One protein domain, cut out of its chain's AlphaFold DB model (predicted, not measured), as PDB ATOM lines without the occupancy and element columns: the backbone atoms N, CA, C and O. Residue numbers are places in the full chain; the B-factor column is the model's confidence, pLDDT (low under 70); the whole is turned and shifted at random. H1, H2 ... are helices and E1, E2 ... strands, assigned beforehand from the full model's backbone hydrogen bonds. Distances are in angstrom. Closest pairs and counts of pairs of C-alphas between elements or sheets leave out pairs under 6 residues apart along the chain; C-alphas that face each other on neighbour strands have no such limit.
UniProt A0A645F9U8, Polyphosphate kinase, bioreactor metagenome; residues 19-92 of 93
ATOM      1  N   LYS A  19     125.140 167.563 151.889       98.19
ATOM      2  CA  LYS A  19     125.112 168.131 150.536       98.19
ATOM      3  C   LYS A  19     125.729 169.527 150.468       98.19
ATOM      4  O   LYS A  19     126.286 169.869 149.425       98.19
ATOM      5  N   ALA A  20     125.616 170.324 151.529       98.31
ATOM      6  CA  ALA A  20     126.213 171.650 151.591       98.31
ATOM      7  C   ALA A  20     127.740 171.535 151.654       98.31
ATOM      8  O   ALA A  20     128.411 172.132 150.816       98.31
ATOM      9  N   ILE A  21     128.270 170.671 152.527       98.00
ATOM     10  CA  ILE A  21     129.720 170.415 152.621       98.00
ATOM     11  C   ILE A  21     130.262 169.865 151.296       98.00
ATOM     12  O   ILE A  21     131.291 170.315 150.795       98.00
ATOM     13  N   LYS A  22     129.550 168.918 150.671       98.12
ATOM     14  CA  LYS A  22     129.942 168.393 149.355       98.12
ATOM     15  C   LYS A  22     130.023 169.503 148.306       98.12
ATOM     16  O   LYS A  22     130.971 169.534 147.525       98.12
ATOM     17  N   LYS A  23     129.027 170.391 148.265       98.19
ATOM     18  CA  LYS A  23     128.990 171.514 147.320       98.19
ATOM     19  C   LYS A  23     130.138 172.492 147.571       98.19
ATOM     20  O   LYS A  23     130.748 172.943 146.608       98.19
ATOM     21  N   GLU A  24     130.437 172.786 148.831       97.06
ATOM     22  CA  GLU A  24     131.564 173.634 149.215       97.06
ATOM     23  C   GLU A  24     132.885 173.045 148.712       97.06
ATOM     24  O   GLU A  24     133.595 173.702 147.958       97.06
ATOM     25  N   ILE A  25     133.167 171.774 149.008       97.81
ATOM     26  CA  ILE A  25     134.398 171.107 148.556       97.81
ATOM     27  C   ILE A  25     134.521 171.124 147.029       97.81
ATOM     28  O   ILE A  25     135.597 171.416 146.510       97.81
ATOM     29  N   LEU A  26     133.432 170.862 146.300       98.06
ATOM     30  CA  LEU A  26     133.437 170.949 144.837       98.06
ATOM     31  C   LEU A  26     133.743 172.372 144.354       98.06
ATOM     32  O   LEU A  26     134.581 172.536 143.476       98.06
ATOM     33  N   SER A  27     133.163 173.395 144.986       97.62
ATOM     34  CA  SER A  27     133.469 174.790 144.648       97.62
ATOM     35  C   SER A  27     134.930 175.162 144.921       97.62
ATOM     36  O   SER A  27     135.522 175.929 144.164       97.62
ATOM     37  N   LEU A  28     135.550 174.574 145.953       97.62
ATOM     38  CA  LEU A  28     136.982 174.740 146.201       97.62
ATOM     39  C   LEU A  28     137.803 174.108 145.069       97.62
ATOM     40  O   LEU A  28     138.760 174.710 144.578       97.62
ATOM     41  N   MET A  29     137.423 172.899 144.644       98.06
ATOM     42  CA  MET A  29     138.082 172.197 143.542       98.06
ATOM     43  C   MET A  29     137.966 172.958 142.220       98.06
ATOM     44  O   MET A  29     138.956 173.016 141.494       98.06
ATOM     45  N   ASP A  30     136.821 173.583 141.933       97.94
ATOM     46  CA  ASP A  30     136.621 174.376 140.715       97.94
ATOM     47  C   ASP A  30     137.661 175.505 140.596       97.94
ATOM     48  O   ASP A  30     138.248 175.703 139.533       97.94
ATOM     49  N   VAL A  31     137.967 176.201 141.698       97.81
ATOM     50  CA  VAL A  31     138.997 177.258 141.711       97.81
ATOM     51  C   VAL A  31     140.398 176.677 141.515       97.81
ATOM     52  O   VAL A  31     141.184 177.229 140.747       97.81
ATOM     53  N   TYR A  32     140.725 175.562 142.177       97.94
ATOM     54  CA  TYR A  32     142.027 174.908 142.005       97.94
ATOM     55  C   TYR A  32     142.243 174.393 140.577       97.94
ATOM     56  O   TYR A  32     143.363 174.452 140.076       97.94
ATOM     57  N   LEU A  33     141.188 173.910 139.918       96.94
ATOM     58  CA  LEU A  33     141.236 173.452 138.529       96.94
ATOM     59  C   LEU A  33     141.271 174.612 137.524       96.94
ATOM     60  O   LEU A  33     141.790 174.445 136.423       96.94
ATOM     61  N   ALA A  34     140.755 175.785 137.898       97.25
ATOM     62  CA  ALA A  34     140.822 176.996 137.087       97.25
ATOM     63  C   ALA A  34     142.160 177.754 137.205       97.25
ATOM     64  O   ALA A  34     142.391 178.684 136.429       97.25
ATOM     65  N   ASP A  35     143.035 177.392 138.151       98.31
ATOM     66  CA  ASP A  35     144.340 178.036 138.333       98.31
ATOM     67  C   ASP A  35     145.186 177.931 137.052       98.31
ATOM     68  O   ASP A  35     145.451 176.851 136.528       98.31
ATOM     69  N   ASN A  36     145.619 179.082 136.546       98.00
ATOM     70  CA  ASN A  36     146.461 179.222 135.354       98.00
ATOM     71  C   ASN A  36     147.714 180.073 135.640       98.00
ATOM     72  O   ASN A  36     148.374 180.579 134.728       98.00
ATOM     73  N   THR A  37     148.037 180.267 136.922       97.44
ATOM     74  CA  THR A  37     149.191 181.058 137.370       97.44
ATOM     75  C   THR A  37     150.264 180.171 137.991       97.44
ATOM     76  O   THR A  37     151.461 180.374 137.760       97.44
ATOM     77  N   LYS A  38     149.854 179.186 138.792       97.56
ATOM     78  CA  LYS A  38     150.724 178.281 139.550       97.56
ATOM     79  C   LYS A  38     150.512 176.816 139.191       97.56
ATOM     80  O   LYS A  38     151.436 176.028 139.416       97.56
ATOM     81  N   ALA A  39     149.356 176.458 138.628       97.75
ATOM     82  CA  ALA A  39     149.083 175.098 138.186       97.75
ATOM     83  C   ALA A  39     150.113 174.610 137.158       97.75
ATOM     84  O   ALA A  39     150.588 175.365 136.302       97.75
ATOM     85  N   ARG A  40     150.453 173.321 137.247       97.88
ATOM     86  CA  ARG A  40     151.323 172.639 136.290       97.88
ATOM     87  C   ARG A  40     150.701 171.323 135.859       97.88
ATOM     88  O   ARG A  40     150.298 170.534 136.709       97.88
ATOM     89  N   GLU A  41     150.682 171.083 134.558       97.44
ATOM     90  CA  GLU A  41     150.239 169.825 133.974       97.44
ATOM     91  C   GLU A  41     151.434 168.887 133.790       97.44
ATOM     92  O   GLU A  41     152.521 169.319 133.391       97.44
ATOM     93  N   LEU A  42     151.236 167.611 134.133       97.50
ATOM     94  CA  LEU A  42     152.210 166.549 133.904       97.50
ATOM     95  C   LEU A  42     152.060 166.030 132.473       97.50
ATOM     96  O   LEU A  42     151.008 165.507 132.112       97.50
ATOM     97  N   HIS A  43     153.127 166.119 131.688       97.19
ATOM     98  CA  HIS A  43     153.167 165.569 130.337       97.19
ATOM     99  C   HIS A  43     153.697 164.123 130.309       97.19
ATOM    100  O   HIS A  43     154.357 163.685 131.256       97.19
ATOM    101  N   PRO A  44     153.463 163.376 129.209       98.06
ATOM    102  CA  PRO A  44     153.960 162.003 129.054       98.06
ATOM    103  C   PRO A  44     155.487 161.861 129.148       98.06
ATOM    104  O   PRO A  44     155.981 160.788 129.473       98.06
ATOM    105  N   ASP A  45     156.231 162.937 128.880       97.31
ATOM    106  CA  ASP A  45     157.693 163.001 128.999       97.31
ATOM    107  C   ASP A  45     158.180 163.182 130.454       97.31
ATOM    108  O   ASP A  45     159.380 163.287 130.701       97.31
ATOM    109  N   GLY A  46     157.258 163.234 131.422       97.56
ATOM    110  CA  GLY A  46     157.553 163.462 132.835       97.56
ATOM    111  C   GLY A  46     157.813 164.927 133.189       97.56
ATOM    112  O   GLY A  46     158.095 165.232 134.350       97.56
ATOM    113  N   THR A  47     157.722 165.849 132.225       98.12
ATOM    114  CA  THR A  47     157.908 167.277 132.482       98.12
ATOM    115  C   THR A  47     156.625 167.914 133.002       98.12
ATOM    116  O   THR A  47     155.515 167.571 132.595       98.12
ATOM    117  N   TYR A  48     156.791 168.880 133.905       98.06
ATOM    118  CA  TYR A  48     155.704 169.723 134.386       98.06
ATOM    119  C   TYR A  48     155.759 171.075 133.687       98.06
ATOM    120  O   TYR A  48     156.772 171.774 133.768       98.06
ATOM    121  N   ARG A  49     154.663 171.476 133.042       97.88
ATOM    122  CA  ARG A  49     154.564 172.780 132.369       97.88
ATOM    123  C   ARG A  49     153.436 173.589 132.971       97.88
ATOM    124  O   ARG A  49     152.423 173.035 133.378       97.88
ATOM    125  N   TYR A  50     153.633 174.901 133.070       97.69
ATOM    126  CA  TYR A  50     152.595 175.786 133.589       97.69
ATOM    127  C   TYR A  50     151.350 175.720 132.711       97.69
ATOM    128  O   TYR A  50     151.454 175.849 131.491       97.69
ATOM    129  N   VAL A  51     150.190 175.596 133.351       97.06
ATOM    130  CA  VAL A  51     148.902 175.750 132.677       97.06
ATOM    131  C   VAL A  51     148.759 177.219 132.293       97.06
ATOM    132  O   VAL A  51     148.848 178.098 133.146       97.06
ATOM    133  N   ARG A  52     148.582 177.495 131.001       94.50
ATOM    134  CA  ARG A  52     148.321 178.835 130.465       94.50
ATOM    135  C   ARG A  52     147.168 178.746 129.482       94.50
ATOM    136  O   ARG A  52     147.126 177.834 128.665       94.50
ATOM    137  N   ASN A  53     146.247 179.690 129.574       94.50
ATOM    138  CA  ASN A  53     145.087 179.802 128.702       94.50
ATOM    139  C   ASN A  53     144.715 181.286 128.557       94.50
ATOM    140  O   ASN A  53     145.304 182.142 129.219       94.50
ATOM    141  N   ASP A  54     143.730 181.571 127.709       96.12
ATOM    142  CA  ASP A  54     143.247 182.935 127.456       96.12
ATOM    143  C   ASP A  54     142.229 183.421 128.505       96.12
ATOM    144  O   ASP A  54     141.640 184.494 128.366       96.12
ATOM    145  N   ASN A  55     142.010 182.646 129.573       94.81
ATOM    146  CA  ASN A  55     141.111 183.031 130.656       94.81
ATOM    147  C   ASN A  55     141.778 184.060 131.585       94.81
ATOM    148  O   ASN A  55     143.009 184.167 131.633       94.81
ATOM    149  N   PRO A  56     140.983 184.797 132.386       95.75
ATOM    150  CA  PRO A  56     141.519 185.649 133.438       95.75
ATOM    151  C   PRO A  56     142.509 184.898 134.331       95.75
ATOM    152  O   PRO A  56     142.354 183.703 134.588       95.75
ATOM    153  N   LYS A  57     143.536 185.602 134.813       97.12
ATOM    154  CA  LYS A  57     144.530 184.988 135.694       97.12
ATOM    155  C   LYS A  57     143.902 184.603 137.027       97.12
ATOM    156  O   LYS A  57     143.373 185.459 137.730       97.12
ATOM    157  N   VAL A  58     144.041 183.335 137.382       97.75
ATOM    158  CA  VAL A  58     143.614 182.761 138.653       97.75
ATOM    159  C   VAL A  58     144.842 182.188 139.353       97.75
ATOM    160  O   VAL A  58     145.590 181.402 138.772       97.75
ATOM    161  N   ASP A  59     145.044 182.615 140.598       98.00
ATOM    162  CA  ASP A  59     145.937 181.992 141.577       98.00
ATOM    163  C   ASP A  59     145.042 181.530 142.731       98.00
ATOM    164  O   ASP A  59     144.487 182.358 143.464       98.00
ATOM    165  N   ALA A  60     144.835 180.217 142.838       97.81
ATOM    166  CA  ALA A  60     143.836 179.650 143.739       97.81
ATOM    167  C   ALA A  60     144.148 179.962 145.208       97.81
ATOM    168  O   ALA A  60     143.259 180.321 145.980       97.81
ATOM    169  N   GLN A  61     145.421 179.888 145.602       97.25
ATOM    170  CA  GLN A  61     145.819 180.153 146.984       97.25
ATOM    171  C   GLN A  61     145.621 181.623 147.338       97.25
ATOM    172  O   GLN A  61     145.101 181.928 148.412       97.25
ATOM    173  N   LYS A  62     145.978 182.539 146.429       97.94
ATOM    174  CA  LYS A  62     145.716 183.966 146.627       97.94
ATOM    175  C   LYS A  62     144.221 184.248 146.765       97.94
ATOM    176  O   LYS A  62     143.826 184.942 147.699       97.94
ATOM    177  N   TYR A  63     143.403 183.666 145.888       97.12
ATOM    178  CA  TYR A  63     141.948 183.791 145.942       97.12
ATOM    179  C   TYR A  63     141.381 183.355 147.304       97.12
ATOM    180  O   TYR A  63     140.634 184.106 147.933       97.12
ATOM    181  N   PHE A  64     141.784 182.184 147.811       97.00
ATOM    182  CA  PHE A  64     141.287 181.685 149.097       97.00
ATOM    183  C   PHE A  64     141.811 182.467 150.304       97.00
ATOM    184  O   PHE A  64     141.076 182.641 151.275       97.00
ATOM    185  N   MET A  65     143.041 182.991 150.253       96.56
ATOM    186  CA  MET A  65     143.546 183.886 151.302       96.56
ATOM    187  C   MET A  65     142.718 185.174 151.391       96.56
ATOM    188  O   MET A  65     142.384 185.617 152.488       96.56
ATOM    189  N   GLU A  66     142.360 185.767 150.251       96.00
ATOM    190  CA  GLU A  66     141.504 186.956 150.210       96.00
ATOM    191  C   GLU A  66     140.087 186.660 150.713       96.00
ATOM    192  O   GLU A  66     139.533 187.457 151.471       96.00
ATOM    193  N   LEU A  67     139.515 185.513 150.336       93.81
ATOM    194  CA  LEU A  67     138.202 185.078 150.813       93.81
ATOM    195  C   LEU A  67     138.184 184.918 152.342       93.81
ATOM    196  O   LEU A  67     137.331 185.498 153.010       93.81
ATOM    197  N   ALA A  68     139.178 184.225 152.902       93.62
ATOM    198  CA  ALA A  68     139.298 184.015 154.345       93.62
ATOM    199  C   ALA A  68     139.520 185.324 155.124       93.62
ATOM    200  O   ALA A  68     139.052 185.468 156.253       93.62
ATOM    201  N   ASN A  69     140.236 186.295 154.547       94.50
ATOM    202  CA  ASN A  69     140.401 187.607 155.172       94.50
ATOM    203  C   ASN A  69     139.088 188.398 155.184       94.50
ATOM    204  O   ASN A  69     138.748 188.973 156.213       94.50
ATOM    205  N   LYS A  70     138.311 188.354 154.095       92.56
ATOM    206  CA  LYS A  70     136.984 188.986 154.038       92.56
ATOM    207  C   LYS A  70     136.018 188.390 155.056       92.56
ATOM    208  O   LYS A  70     135.281 189.134 155.686       92.56
ATOM    209  N   GLU A  71     136.040 187.074 155.266       86.88
ATOM    210  CA  GLU A  71     135.202 186.430 156.289       86.88
ATOM    211  C   GLU A  71     135.532 186.896 157.711       86.88
ATOM    212  O   GLU A  71     134.622 187.074 158.518       86.88
ATOM    213  N   LYS A  72     136.809 187.156 158.015       79.81
ATOM    214  CA  LYS A  72     137.226 187.715 159.315       79.81
ATOM    215  C   LYS A  72     136.756 189.153 159.527       79.81
ATOM    216  O   LYS A  72     136.591 189.572 160.668       79.81
ATOM    217  N   GLU A  73     136.584 189.912 158.447       72.81
ATOM    218  CA  GLU A  73     136.093 191.293 158.490       72.81
ATOM    219  C   GLU A  73     134.575 191.370 158.705       72.81
ATOM    220  O   GLU A  73     134.070 192.412 159.129       72.81
ATOM    221  N   ILE A  74     133.837 190.278 158.470       59.47
ATOM    222  CA  ILE A  74     132.420 190.193 158.823       59.47
ATOM    223  C   ILE A  74     132.343 190.171 160.354       59.47
ATOM    224  O   ILE A  74     132.835 189.224 160.972       59.47
ATOM    225  N   PRO A  75     131.733 191.179 161.006       56.16
ATOM    226  CA  PRO A  75     131.619 191.169 162.450       56.16
ATOM    227  C   PRO A  75     130.776 189.957 162.839       56.16
ATOM    228  O   PRO A  75     129.579 189.904 162.553       56.16
ATOM    229  N   THR A  76     131.393 188.981 163.503       59.03
ATOM    230  CA  THR A  76     130.669 187.945 164.233       59.03
ATOM    231  C   THR A  76     129.652 188.645 165.124       59.03
ATOM    232  O   THR A  76     130.008 189.297 166.111       59.03
ATOM    233  N   LEU A  77     128.371 188.538 164.770       58.97
ATOM    234  CA  LEU A  77     127.296 188.820 165.707       58.97
ATOM    235  C   LEU A  77     127.595 188.003 166.975       58.97
ATOM    236  O   LEU A  77     127.809 186.795 166.891       58.97
ATOM    237  N   SER A  78     127.579 188.668 168.135       58.91
ATOM    238  CA  SER A  78     127.532 188.063 169.477       58.91
ATOM    239  C   SER A  78     128.812 187.927 170.333       58.91
ATOM    240  O   SER A  78     128.905 187.002 171.142       58.91
ATOM    241  N   GLU A  79     129.701 188.924 170.364       57.19
ATOM    242  CA  GLU A  79     130.394 189.233 171.639       57.19
ATOM    243  C   GLU A  79     129.586 190.228 172.484       57.19
ATOM    244  O   GLU A  79     129.278 189.966 173.652       57.19
ATOM    245  N   LYS A  80     129.136 191.331 171.866       58.06
ATOM    246  CA  LYS A  80     128.324 192.360 172.536       58.06
ATOM    247  C   LYS A  80     126.968 191.822 173.012       58.06
ATOM    248  O   LYS A  80     126.579 192.101 174.143       58.06
ATOM    249  N   ASP A  81     126.305 190.966 172.230       62.72
ATOM    250  CA  ASP A  81     125.033 190.343 172.644       62.72
ATOM    251  C   ASP A  81     125.198 189.333 173.788       62.72
ATOM    252  O   ASP A  81     124.318 189.203 174.640       62.72
ATOM    253  N   SER A  82     126.335 188.635 173.855       67.44
ATOM    254  CA  SER A  82     126.649 187.693 174.938       67.44
ATOM    255  C   SER A  82     126.923 188.426 176.257       67.44
ATOM    256  O   SER A  82     126.431 188.024 177.316       67.44
ATOM    257  N   TRP A  83     127.648 189.549 176.199       69.19
ATOM    258  CA  TRP A  83     127.908 190.430 177.341       69.19
ATOM    259  C   TRP A  83     126.629 191.101 177.871       69.19
ATOM    260  O   TRP A  83     126.359 191.023 179.072       69.19
ATOM    261  N   LEU A  84     125.792 191.669 176.995       75.38
ATOM    262  CA  LEU A  84     124.520 192.291 177.387       75.38
ATOM    263  C   LEU A  84     123.544 191.274 177.996       75.38
ATOM    264  O   LEU A  84     122.959 191.543 179.048       75.38
ATOM    265  N   LYS A  85     123.428 190.069 177.418       72.69
ATOM    266  CA  LYS A  85     122.612 188.981 177.992       72.69
ATOM    267  C   LYS A  85     123.129 188.526 179.360       72.69
ATOM    268  O   LYS A  85     122.326 188.230 180.248       72.69
ATOM    269  N   LYS A  86     124.452 188.479 179.563       72.25
ATOM    270  CA  LYS A  86     125.057 188.168 180.872       72.25
ATOM    271  C   LYS A  86     124.750 189.249 181.907       72.25
ATOM    272  O   LYS A  86     124.431 188.904 183.041       72.25
ATOM    273  N   ILE A  87     124.799 190.525 181.522       78.62
ATOM    274  CA  ILE A  87     124.440 191.659 182.383       78.62
ATOM    275  C   ILE A  87     122.958 191.611 182.764       78.62
ATOM    276  O   ILE A  87     122.633 191.640 183.948       78.62
ATOM    277  N   GLN A  88     122.059 191.449 181.793       77.50
ATOM    278  CA  GLN A  88     120.616 191.394 182.048       77.50
ATOM    279  C   GLN A  88     120.223 190.241 182.981       77.50
ATOM    280  O   GLN A  88     119.380 190.422 183.855       77.50
ATOM    281  N   ARG A  89     120.859 189.065 182.861       72.88
ATOM    282  CA  ARG A  89     120.632 187.942 183.795       72.88
ATOM    283  C   ARG A  89     121.127 188.232 185.212       72.88
ATOM    284  O   ARG A  89     120.621 187.632 186.153       72.88
ATOM    285  N   ARG A  90     122.101 189.130 185.368       71.38
ATOM    286  CA  ARG A  90     122.714 189.486 186.655       71.38
ATOM    287  C   ARG A  90     121.889 190.504 187.446       71.38
ATOM    288  O   ARG A  90     121.940 190.476 188.665       71.38
ATOM    289  N   PHE A  91     121.111 191.337 186.756       73.50
ATOM    290  CA  PHE A  91     120.201 192.325 187.353       73.50
ATOM    291  C   PHE A  91     118.758 191.826 187.531       73.50
ATOM    292  O   PHE A  91     117.922 192.549 188.059       73.50
ATOM    293  N   LYS A  92     118.446 190.599 187.092       64.94
ATOM    294  CA  LYS A  92     117.120 189.971 187.234       64.94
ATOM    295  C   LYS A  92     117.043 189.007 188.432       64.94
ATOM    296  O   LYS A  92     116.282 188.043 188.385       64.94
TER     297      LYS A  92
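AT A GLANCE: This is residues 19 to 92 of the 93 residues of the protein "Polyphosphate kinase" of bioreactor metagenome (UniProt A0A645F9U8). A small hairpin of two strands, E1 and E2, lies at one end of a long rod; next to it H1 and H2 meet near their ends as a V, and H3 lies at the far end. Residues 19 to 27 and 65 to 92 stick out. The 74 printed residues, mostly helix, hold H1, E1, E2, H2, H3 in order, extended, with radius of gyration 21.7 A and spans of 76 by 25 by 21 A.

IN THESE COORDINATES: E1 is residues 40 to 42, 6.6 A, and E2 residues 48 to 50, 6.9 A. H1, residues 19 to 34, spans 22.5 A from C-alpha 19 at (125.112, 168.131, 150.536). H2, residues 60 to 73, spans 20.3 A; H3, residues 80 to 90, spans 15.5 A to C-alpha 90 at (122.714, 189.486, 186.655).

HOW THE PARTS SIT: E1 and E2, a hairpin, are antiparallel at 147 degrees; N 41 and O 49, 2.9 A, are within hydrogen-bond range. H1, with residues 31 to 34 alone, and H2, with residue 60 alone, only just touch, only at their ends, with 3 pairs of C-alphas within 8 A, the closest Tyr 32 and Ala 60, 5.4 A. H3 is apart from H2. In H1, H2 and H3 every O i to N i+4 pair is within hydrogen-bond range.

THE WHOLE: The printed part has no cut and no long link. Residues 74 to 83 and 92 have pLDDT under 70.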